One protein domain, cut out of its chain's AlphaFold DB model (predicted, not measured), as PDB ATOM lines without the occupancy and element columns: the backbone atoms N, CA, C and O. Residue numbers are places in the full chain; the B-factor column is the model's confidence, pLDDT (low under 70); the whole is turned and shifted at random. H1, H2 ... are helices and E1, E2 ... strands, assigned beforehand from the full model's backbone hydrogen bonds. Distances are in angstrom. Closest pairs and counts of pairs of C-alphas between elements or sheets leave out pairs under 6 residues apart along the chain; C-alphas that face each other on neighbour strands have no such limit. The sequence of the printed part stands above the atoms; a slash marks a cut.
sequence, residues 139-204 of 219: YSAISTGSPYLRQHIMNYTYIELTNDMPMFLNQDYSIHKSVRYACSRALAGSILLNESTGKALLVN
ATOM      1  N   TYR A 139     314.768 308.639 366.376       80.19
ATOM      2  CA  TYR A 139     313.523 307.933 366.080       80.19
ATOM      3  C   TYR A 139     312.485 308.104 367.193       80.19
ATOM      4  O   TYR A 139     311.318 308.380 366.915       80.19
ATOM      5  N   SER A 140     312.903 307.972 368.454       79.69
ATOM      6  CA  SER A 140     312.001 308.143 369.594       79.69
ATOM      7  C   SER A 140     311.517 309.591 369.736       79.69
ATOM      8  O   SER A 140     310.333 309.809 369.983       79.69
ATOM      9  N   ALA A 141     312.382 310.575 369.463       78.31
ATOM     10  CA  ALA A 141     312.022 311.992 369.464       78.31
ATOM     11  C   ALA A 141     311.012 312.352 368.356       78.31
ATOM     12  O   ALA A 141     310.096 313.140 368.575       78.31
ATOM     13  N   ILE A 142     311.137 311.752 367.168       81.12
ATOM     14  CA  ILE A 142     310.189 311.956 366.059       81.12
ATOM     15  C   ILE A 142     308.871 311.213 366.319       81.12
ATOM     16  O   ILE A 142     307.794 311.718 365.999       81.12
ATOM     17  N   SER A 143     308.939 310.016 366.906       79.25
ATOM     18  CA  SER A 143     307.771 309.151 367.119       79.25
ATOM     19  C   SER A 143     306.777 309.705 368.136       79.25
ATOM     20  O   SER A 143     305.588 309.407 368.033       79.25
ATOM     21  N   THR A 144     307.246 310.513 369.089       79.88
ATOM     22  CA  THR A 144     306.407 311.212 370.075       79.88
ATOM     23  C   THR A 144     305.794 312.509 369.536       79.88
ATOM     24  O   THR A 144     304.929 313.095 370.188       79.88
ATOM     25  N   GLY A 145     306.216 312.965 368.351       73.81
ATOM     26  CA  GLY A 145     305.727 314.181 367.710       73.81
ATOM     27  C   GLY A 145     304.368 314.034 367.015       73.81
ATOM     28  O   GLY A 145     303.712 312.993 367.048       73.81
ATOM     29  N   SER A 146     303.939 315.108 366.342       76.44
ATOM     30  CA  SER A 146     302.681 315.136 365.581       76.44
ATOM     31  C   SER A 146     302.628 314.022 364.516       76.44
ATOM     32  O   SER A 146     303.593 313.877 363.757       76.44
ATOM     33  N   PRO A 147     301.502 313.288 364.372       79.19
ATOM     34  CA  PRO A 147     301.361 312.205 363.395       79.19
ATOM     35  C   PRO A 147     301.660 312.629 361.953       79.19
ATOM     36  O   PRO A 147     302.277 311.869 361.208       79.19
ATOM     37  N   TYR A 148     301.263 313.851 361.583       77.94
ATOM     38  CA  TYR A 148     301.495 314.408 360.250       77.94
ATOM     39  C   TYR A 148     302.986 314.632 359.987       77.94
ATOM     40  O   TYR A 148     303.520 314.208 358.964       77.94
ATOM     41  N   LEU A 149     303.678 315.252 360.947       73.12
ATOM     42  CA  LEU A 149     305.110 315.512 360.846       73.12
ATOM     43  C   LEU A 149     305.901 314.201 360.831       73.12
ATOM     44  O   LEU A 149     306.827 314.055 360.042       73.12
ATOM     45  N   ARG A 150     305.498 313.225 361.650       83.19
ATOM     46  CA  ARG A 150     306.090 311.885 361.676       83.19
ATOM     47  C   ARG A 150     305.985 311.200 360.317       83.19
ATOM     48  O   ARG A 150     306.993 310.719 359.816       83.19
ATOM     49  N   GLN A 151     304.792 311.173 359.718       81.94
ATOM     50  CA  GLN A 151     304.591 310.580 358.393       81.94
ATOM     51  C   GLN A 151     305.438 311.295 357.340       81.94
ATOM     52  O   GLN A 151     306.091 310.645 356.530       81.94
ATOM     53  N   HIS A 152     305.470 312.628 357.381       80.62
ATOM     54  CA  HIS A 152     306.262 313.399 356.439       80.62
ATOM     55  C   HIS A 152     307.758 313.128 356.603       80.62
ATOM     56  O   HIS A 152     308.415 312.915 355.602       80.62
ATOM     57  N   ILE A 153     308.303 313.108 357.820       84.31
ATOM     58  CA  ILE A 153     309.732 312.859 358.058       84.31
ATOM     59  C   ILE A 153     310.098 311.413 357.699       84.31
ATOM     60  O   ILE A 153     311.068 311.184 356.990       84.31
ATOM     61  N   MET A 154     309.307 310.420 358.113       83.19
ATOM     62  CA  MET A 154     309.622 309.006 357.852       83.19
ATOM     63  C   MET A 154     309.593 308.624 356.363       83.19
ATOM     64  O   MET A 154     310.157 307.600 355.994       83.19
ATOM     65  N   ASN A 155     308.974 309.442 355.507       85.50
ATOM     66  CA  ASN A 155     308.939 309.224 354.062       85.50
ATOM     67  C   ASN A 155     310.201 309.709 353.322       85.50
ATOM     68  O   ASN A 155     310.310 309.476 352.118       85.50
ATOM     69  N   TYR A 156     311.135 310.389 353.995       83.75
ATOM     70  CA  TYR A 156     312.385 310.856 353.387       83.75
ATOM     71  C   TYR A 156     313.581 310.054 353.885       83.75
ATOM     72  O   TYR A 156     313.653 309.640 355.042       83.75
ATOM     73  N   THR A 157     314.565 309.900 353.003       83.56
ATOM     74  CA  THR A 157     315.875 309.360 353.363       83.56
ATOM     75  C   THR A 157     316.743 310.485 353.907       83.56
ATOM     76  O   THR A 157     317.063 311.431 353.187       83.56
ATOM     77  N   TYR A 158     317.137 310.369 355.171       84.00
ATOM     78  CA  TYR A 158     318.082 311.280 355.808       84.00
ATOM     79  C   TYR A 158     319.476 310.665 355.825       84.00
ATOM     80  O   TYR A 158     319.634 309.454 355.967       84.00
ATOM     81  N   ILE A 159     320.480 311.525 355.690       84.44
ATOM     82  CA  ILE A 159     321.889 311.168 355.818       84.44
ATOM     83  C   ILE A 159     322.411 311.899 357.050       84.44
ATOM     84  O   ILE A 159     322.172 313.099 357.205       84.44
ATOM     85  N   GLU A 160     323.087 311.171 357.933       84.75
ATOM     86  CA  GLU A 160     323.741 311.762 359.095       84.75
ATOM     87  C   GLU A 160     324.862 312.702 358.638       84.75
ATOM     88  O   GLU A 160     325.644 312.378 357.740       84.75
ATOM     89  N   LEU A 161     324.924 313.897 359.229       81.81
ATOM     90  CA  LEU A 161     325.989 314.845 358.925       81.81
ATOM     91  C   LEU A 161     327.318 314.287 359.443       81.81
ATOM     92  O   LEU A 161     327.427 313.903 360.605       81.81
ATOM     93  N   THR A 162     328.336 314.263 358.587       83.00
ATOM     94  CA  THR A 162     329.676 313.807 358.969       83.00
ATOM     95  C   THR A 162     330.358 314.809 359.901       83.00
ATOM     96  O   THR A 162     330.025 315.994 359.908       83.00
ATOM     97  N   ASN A 163     331.378 314.362 360.638       81.56
ATOM     98  CA  ASN A 163     332.183 315.225 361.517       81.56
ATOM     99  C   ASN A 163     332.902 316.374 360.780       81.56
ATOM    100  O   ASN A 163     333.273 317.370 361.402       81.56
ATOM    101  N   ASP A 164     333.038 316.281 359.457       83.06
ATOM    102  CA  ASP A 164     333.611 317.339 358.620       83.06
ATOM    103  C   ASP A 164     332.638 318.513 358.427       83.06
ATOM    104  O   ASP A 164     333.051 319.661 358.242       83.06
ATOM    105  N   MET A 165     331.327 318.255 358.507       80.00
ATOM    106  CA  MET A 165     330.301 319.280 358.318       80.00
ATOM    107  C   MET A 165     330.320 320.345 359.421       80.00
ATOM    108  O   MET A 165     330.276 321.521 359.074       80.00
ATOM    109  N   PRO A 166     330.457 320.021 360.722       77.75
ATOM    110  CA  PRO A 166     330.707 321.020 361.757       77.75
ATOM    111  C   PRO A 166     331.949 321.878 361.502       77.75
ATOM    112  O   PRO A 166     331.905 323.083 361.744       77.75
ATOM    113  N   MET A 167     333.047 321.302 360.997       80.62
ATOM    114  CA  MET A 167     334.236 322.091 360.646       80.62
ATOM    115  C   MET A 167     333.928 323.076 359.518       80.62
ATOM    116  O   MET A 167     334.304 324.241 359.612       80.62
ATOM    117  N   PHE A 168     333.198 322.634 358.492       81.88
ATOM    118  CA  PHE A 168     332.738 323.485 357.395       81.88
ATOM    119  C   PHE A 168     331.760 324.578 357.862       81.88
ATOM    120  O   PHE A 168     331.908 325.743 357.497       81.88
ATOM    121  N   LEU A 169     330.788 324.225 358.708       80.25
ATOM    122  CA  LEU A 169     329.807 325.150 359.275       80.25
ATOM    123  C   LEU A 169     330.459 326.196 360.188       80.25
ATOM    124  O   LEU A 169     329.953 327.306 360.259       80.25
ATOM    125  N   ASN A 170     331.575 325.891 360.849       82.06
ATOM    126  CA  ASN A 170     332.268 326.828 361.742       82.06
ATOM    127  C   ASN A 170     333.326 327.702 361.046       82.06
ATOM    128  O   ASN A 170     334.035 328.452 361.718       82.06
ATOM    129  N   GLN A 171     333.459 327.626 359.719       80.88
ATOM    130  CA  GLN A 171     334.378 328.497 358.985       80.88
ATOM    131  C   GLN A 171     333.939 329.963 359.045       80.88
ATOM    132  O   GLN A 171     332.750 330.281 359.051       80.88
ATOM    133  N   ASP A 172     334.911 330.876 359.023       78.44
ATOM    134  CA  ASP A 172     334.620 332.304 358.974       78.44
ATOM    135  C   ASP A 172     334.025 332.700 357.611       78.44
ATOM    136  O   ASP A 172     334.697 332.766 356.576       78.44
ATOM    137  N   TYR A 173     332.730 333.010 357.619       76.94
ATOM    138  CA  TYR A 173     331.983 333.431 356.436       76.94
ATOM    139  C   TYR A 173     332.398 334.808 355.896       76.94
ATOM    140  O   TYR A 173     331.966 335.184 354.799       76.94
ATOM    141  N   SER A 174     333.199 335.579 356.642       72.62
ATOM    142  CA  SER A 174     333.756 336.850 356.176       72.62
ATOM    143  C   SER A 174     334.791 336.643 355.066       72.62
ATOM    144  O   SER A 174     334.842 337.435 354.122       72.62
ATOM    145  N   ILE A 175     335.529 335.529 355.132       73.88
ATOM    146  CA  ILE A 175     336.588 335.155 354.191       73.88
ATOM    147  C   ILE A 175     335.978 334.558 352.917       73.88
ATOM    148  O   ILE A 175     336.353 334.925 351.803       73.88
ATOM    149  N   HIS A 176     334.964 333.698 353.063       73.00
ATOM    150  CA  HIS A 176     334.301 333.045 351.935       73.00
ATOM    151  C   HIS A 176     332.785 333.258 351.963       73.00
ATOM    152  O   HIS A 176     332.013 332.436 352.453       73.00
ATOM    153  N   LYS A 177     332.322 334.353 351.347       73.19
ATOM    154  CA  LYS A 177     330.890 334.705 351.278       73.19
ATOM    155  C   LYS A 177     330.010 333.656 350.588       73.19
ATOM    156  O   LYS A 177     328.797 333.717 350.741       73.19
ATOM    157  N   SER A 178     330.573 332.733 349.811       73.62
ATOM    158  CA  SER A 178     329.842 331.606 349.213       73.62
ATOM    159  C   SER A 178     329.495 330.522 350.242       73.62
ATOM    160  O   SER A 178     328.445 329.889 350.125       73.62
ATOM    161  N   VAL A 179     330.315 330.361 351.286       76.81
ATOM    162  CA  VAL A 179     330.167 329.322 352.317       76.81
ATOM    163  C   VAL A 179     328.867 329.500 353.094       76.81
ATOM    164  O   VAL A 179     328.145 328.529 353.273       76.81
ATOM    165  N   ARG A 180     328.451 330.736 353.406       74.56
ATOM    166  CA  ARG A 180     327.157 331.000 354.074       74.56
ATOM    167  C   ARG A 180     325.955 330.400 353.330       74.56
ATOM    168  O   ARG A 180     325.017 329.914 353.958       74.56
ATOM    169  N   TYR A 181     325.977 330.415 351.995       78.00
ATOM    170  CA  TYR A 181     324.899 329.856 351.179       78.00
ATOM    171  C   TYR A 181     324.950 328.331 351.176       78.00
ATOM    172  O   TYR A 181     323.911 327.688 351.296       78.00
ATOM    173  N   ALA A 182     326.150 327.757 351.099       79.31
ATOM    174  CA  ALA A 182     326.349 326.318 351.202       79.31
ATOM    175  C   ALA A 182     325.920 325.782 352.580       79.31
ATOM    176  O   ALA A 182     325.166 324.816 352.634       79.31
ATOM    177  N   CYS A 183     326.284 326.452 353.678       79.44
ATOM    178  CA  CYS A 183     325.841 326.110 355.034       79.44
ATOM    179  C   CYS A 183     324.316 326.174 355.165       79.44
ATOM    180  O   CYS A 183     323.692 325.269 355.705       79.44
ATOM    181  N   SER A 184     323.699 327.212 354.603       79.94
ATOM    182  CA  SER A 184     322.241 327.377 354.634       79.94
ATOM    183  C   SER A 184     321.517 326.284 353.865       79.94
ATOM    184  O   SER A 184     320.496 325.777 354.316       79.94
ATOM    185  N   ARG A 185     322.070 325.885 352.716       81.44
ATOM    186  CA  ARG A 185     321.571 324.757 351.927       81.44
ATOM    187  C   ARG A 185     321.773 323.421 352.634       81.44
ATOM    188  O   ARG A 185     320.889 322.584 352.536       81.44
ATOM    189  N   ALA A 186     322.894 323.237 353.327       81.50
ATOM    190  CA  ALA A 186     323.184 322.022 354.084       81.50
ATOM    191  C   ALA A 186     322.280 321.876 355.320       81.50
ATOM    192  O   ALA A 186     321.884 320.768 355.663       81.50
ATOM    193  N   LEU A 187     321.935 322.989 355.977       84.44
ATOM    194  CA  LEU A 187     321.084 322.991 357.168       84.44
ATOM    195  C   LEU A 187     319.587 322.988 356.838       84.44
ATOM    196  O   LEU A 187     318.797 322.487 357.634       84.44
ATOM    197  N   ALA A 188     319.166 323.529 355.695       85.88
ATOM    198  CA  ALA A 188     317.765 323.491 355.283       85.88
ATOM    199  C   ALA A 188     317.284 322.041 355.097       85.88
ATOM    200  O   ALA A 188     317.853 321.270 354.331       85.88
ATOM    201  N   GLY A 189     316.216 321.681 355.801       82.94
ATOM    202  CA  GLY A 189     315.673 320.328 355.872       82.94
ATOM    203  C   GLY A 189     316.368 319.417 356.886       82.94
ATOM    204  O   GLY A 189     315.940 318.276 357.044       82.94
ATOM    205  N   SER A 190     317.408 319.887 357.585       88.06
ATOM    206  CA  SER A 190     318.102 319.080 358.592       88.06
ATOM    207  C   SER A 190     317.274 318.933 359.873       88.06
ATOM    208  O   SER A 190     316.441 319.785 360.204       88.06
ATOM    209  N   ILE A 191     317.498 317.832 360.593       88.25
ATOM    210  CA  ILE A 191     316.889 317.577 361.899       88.25
ATOM    211  C   ILE A 191     317.998 317.609 362.941       88.25
ATOM    212  O   ILE A 191     318.915 316.795 362.906       88.25
ATOM    213  N   LEU A 192     317.908 318.557 363.867       87.06
ATOM    214  CA  LEU A 192     318.866 318.730 364.950       87.06
ATOM    215  C   LEU A 192     318.312 318.067 366.207       87.06
ATOM    216  O   LEU A 192     317.282 318.491 366.730       87.06
ATOM    217  N   LEU A 193     318.985 317.025 366.686       85.31
ATOM    218  CA  LEU A 193     318.640 316.355 367.932       85.31
ATOM    219  C   LEU A 193     319.446 316.962 369.076       85.31
ATOM    220  O   LEU A 193     320.672 316.948 369.062       85.31
ATOM    221  N   ASN A 194     318.755 317.454 370.096       82.94
ATOM    222  CA  ASN A 194     319.391 317.739 371.366       82.94
ATOM    223  C   ASN A 194     319.318 316.481 372.237       82.94
ATOM    224  O   ASN A 194     318.310 316.246 372.902       82.94
ATOM    225  N   GLU A 195     320.401 315.708 372.257       77.56
ATOM    226  CA  GLU A 195     320.504 314.457 373.020       77.56
ATOM    227  C   GLU A 195     320.235 314.647 374.517       77.56
ATOM    228  O   GLU A 195     319.612 313.791 375.139       77.56
ATOM    229  N   SER A 196     320.621 315.796 375.084       76.81
ATOM    230  CA  SER A 196     320.411 316.080 376.509       76.81
ATOM    231  C   SER A 196     318.939 316.275 376.870       76.81
ATOM    232  O   SER A 196     318.536 315.941 377.978       76.81
ATOM    233  N   THR A 197     318.118 316.779 375.944       78.38
ATOM    234  CA  THR A 197     316.685 317.041 376.191       78.38
ATOM    235  C   THR A 197     315.757 316.062 375.476       78.38
ATOM    236  O   THR A 197     314.552 316.083 375.717       78.38
ATOM    237  N   GLY A 198     316.287 315.261 374.550       76.69
ATOM    238  CA  GLY A 198     315.513 314.425 373.634       76.69
ATOM    239  C   GLY A 198     314.638 315.196 372.647       76.69
ATOM    240  O   GLY A 198     313.798 314.594 371.982       76.69
ATOM    241  N   LYS A 199     314.782 316.523 372.556       80.12
ATOM    242  CA  LYS A 199     314.000 317.349 371.632       80.12
ATOM    243  C   LYS A 199     314.683 317.389 370.271       80.12
ATOM    244  O   LYS A 199     315.887 317.622 370.186       80.12
ATOM    245  N   ALA A 200     313.897 317.210 369.214       83.62
ATOM    246  CA  ALA A 200     314.345 317.353 367.835       83.62
ATOM    247  C   ALA A 200     313.788 318.646 367.221       83.62
ATOM    248  O   ALA A 200     312.624 318.992 367.434       83.62
ATOM    249  N   LEU A 201     314.613 319.349 366.447       83.31
ATOM    250  CA  LEU A 201     314.251 320.570 365.735       83.31
ATOM    251  C   LEU A 201     314.398 320.351 364.230       83.31
ATOM    252  O   LEU A 201     315.482 320.024 363.756       83.31
ATOM    253  N   LEU A 202     313.312 320.546 363.480       85.56
ATOM    254  CA  LEU A 202     313.332 320.527 362.017       85.56
ATOM    255  C   LEU A 202     313.648 321.929 361.491       85.56
ATOM    256  O   LEU A 202     312.884 322.872 361.705       85.56
ATOM    257  N   VAL A 203     314.748 322.058 360.759       83.94
ATOM    258  CA  VAL A 203     315.136 323.310 360.110       83.94
ATOM    259  C   VAL A 203     314.372 323.428 358.791       83.94
ATOM    260  O   VAL A 203     314.789 322.889 357.777       83.94
ATOM    261  N   ASN A 204     313.227 324.111 358.780       74.19
ATOM    262  CA  ASN A 204     312.385 324.201 357.578       74.19
ATOM    263  C   ASN A 204     313.045 325.023 356.449       74.19
ATOM    264  O   ASN A 204     313.070 324.613 355.293       74.19
TER     265      ASN A 204
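What this domain is: This is residues 139 to 204 of the 219 residues of an uncharacterized protein of Phycomyces blakesleeanus (strain ATCC 8743b / DSM 1359 / FGSC 10004 / NBRC 33097 / NRRL 1555) (UniProt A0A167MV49). A small two-stranded hairpin, E1 and E2, lies between two pairs of short helices, H1 with H2 toward one end of the long axis and H3 with H4 toward the other, in a loose arrangement with few contacts between the elements. An extended stretch, residues 155 to 163, runs from the H1 and H2 end to the H3 and H4 end, and the chain returns through H4 to the hairpin. The printed part has 66 residues, with four named helices and then two named strands in the order H1, H2, H3, H4, E1, E2; the strands form one antiparallel sheet, and the class is mixed, helices and strands. The whole is loose, with a radius of gyration of the C-alphas of 14.1 A, and elongated, spanning 43 by 24 by 16 A.

Where its parts are: Strand E1 is residues 191 to 194, 9.8 A from first to last C-alpha, and begins with C-alpha 191 at (316.889, 317.577, 361.899). Strand E2 is residues 199 to 202, 10.1 A long, and ends with C-alpha 202 at (313.332, 320.527, 362.017). H4, the longest helix, is residues 179 to 187 and measures 12.1 A. H3 is residues 164 to 169, 8.7 A long. H2 is residues 147 to 154, 10.5 A long. H1 is residues 139 to 143, 6.0 A long, with C-alpha 139 at (313.523, 307.933, 366.080).

How they stand to each other: E1 and E2 form a hairpin and are antiparallel, at 159 degrees between their directions. The C-alphas of Leu 193 and Ala 200 face each other at 4.4 A. N 192 and O 201 are within hydrogen-bond range at 2.8 A, as are N 194 and O 199 at 2.9 A. The closest C-alphas of H1 and E2 are those of Ala 141 and Ala 200, 6.1 A apart. H1 and E1 are only just apart, with a closest distance of 8.1 A. H1 and H2 are close but not clearly touching, the closest C-alphas being those of Ile 142 and Arg 150 at 6.0 A. H2 is apart from both strands. H3 and H4 are close but not clearly touching, with the closest C-alphas, Leu 169 and Cys 183, 5.9 A apart. Their lines stand at a steep tilt of 63 degrees, and they run opposite ways. H2 and H3 are apart. In H1, H2, H3 and H4 every O i to N i+4 pair is within hydrogen-bond range.

The domain as a whole: The two C-alphas farthest apart are those of Pro 147 and Ile 175, 43.0 A. The printed part has no cut. The links H1 to H2, H4 to E1 and E1 to E2 are tight; H2 to H3 and H3 to H4, with 9 residues each, are short. The mean pLDDT of the printed part is 80.4, and no printed residue is under 70.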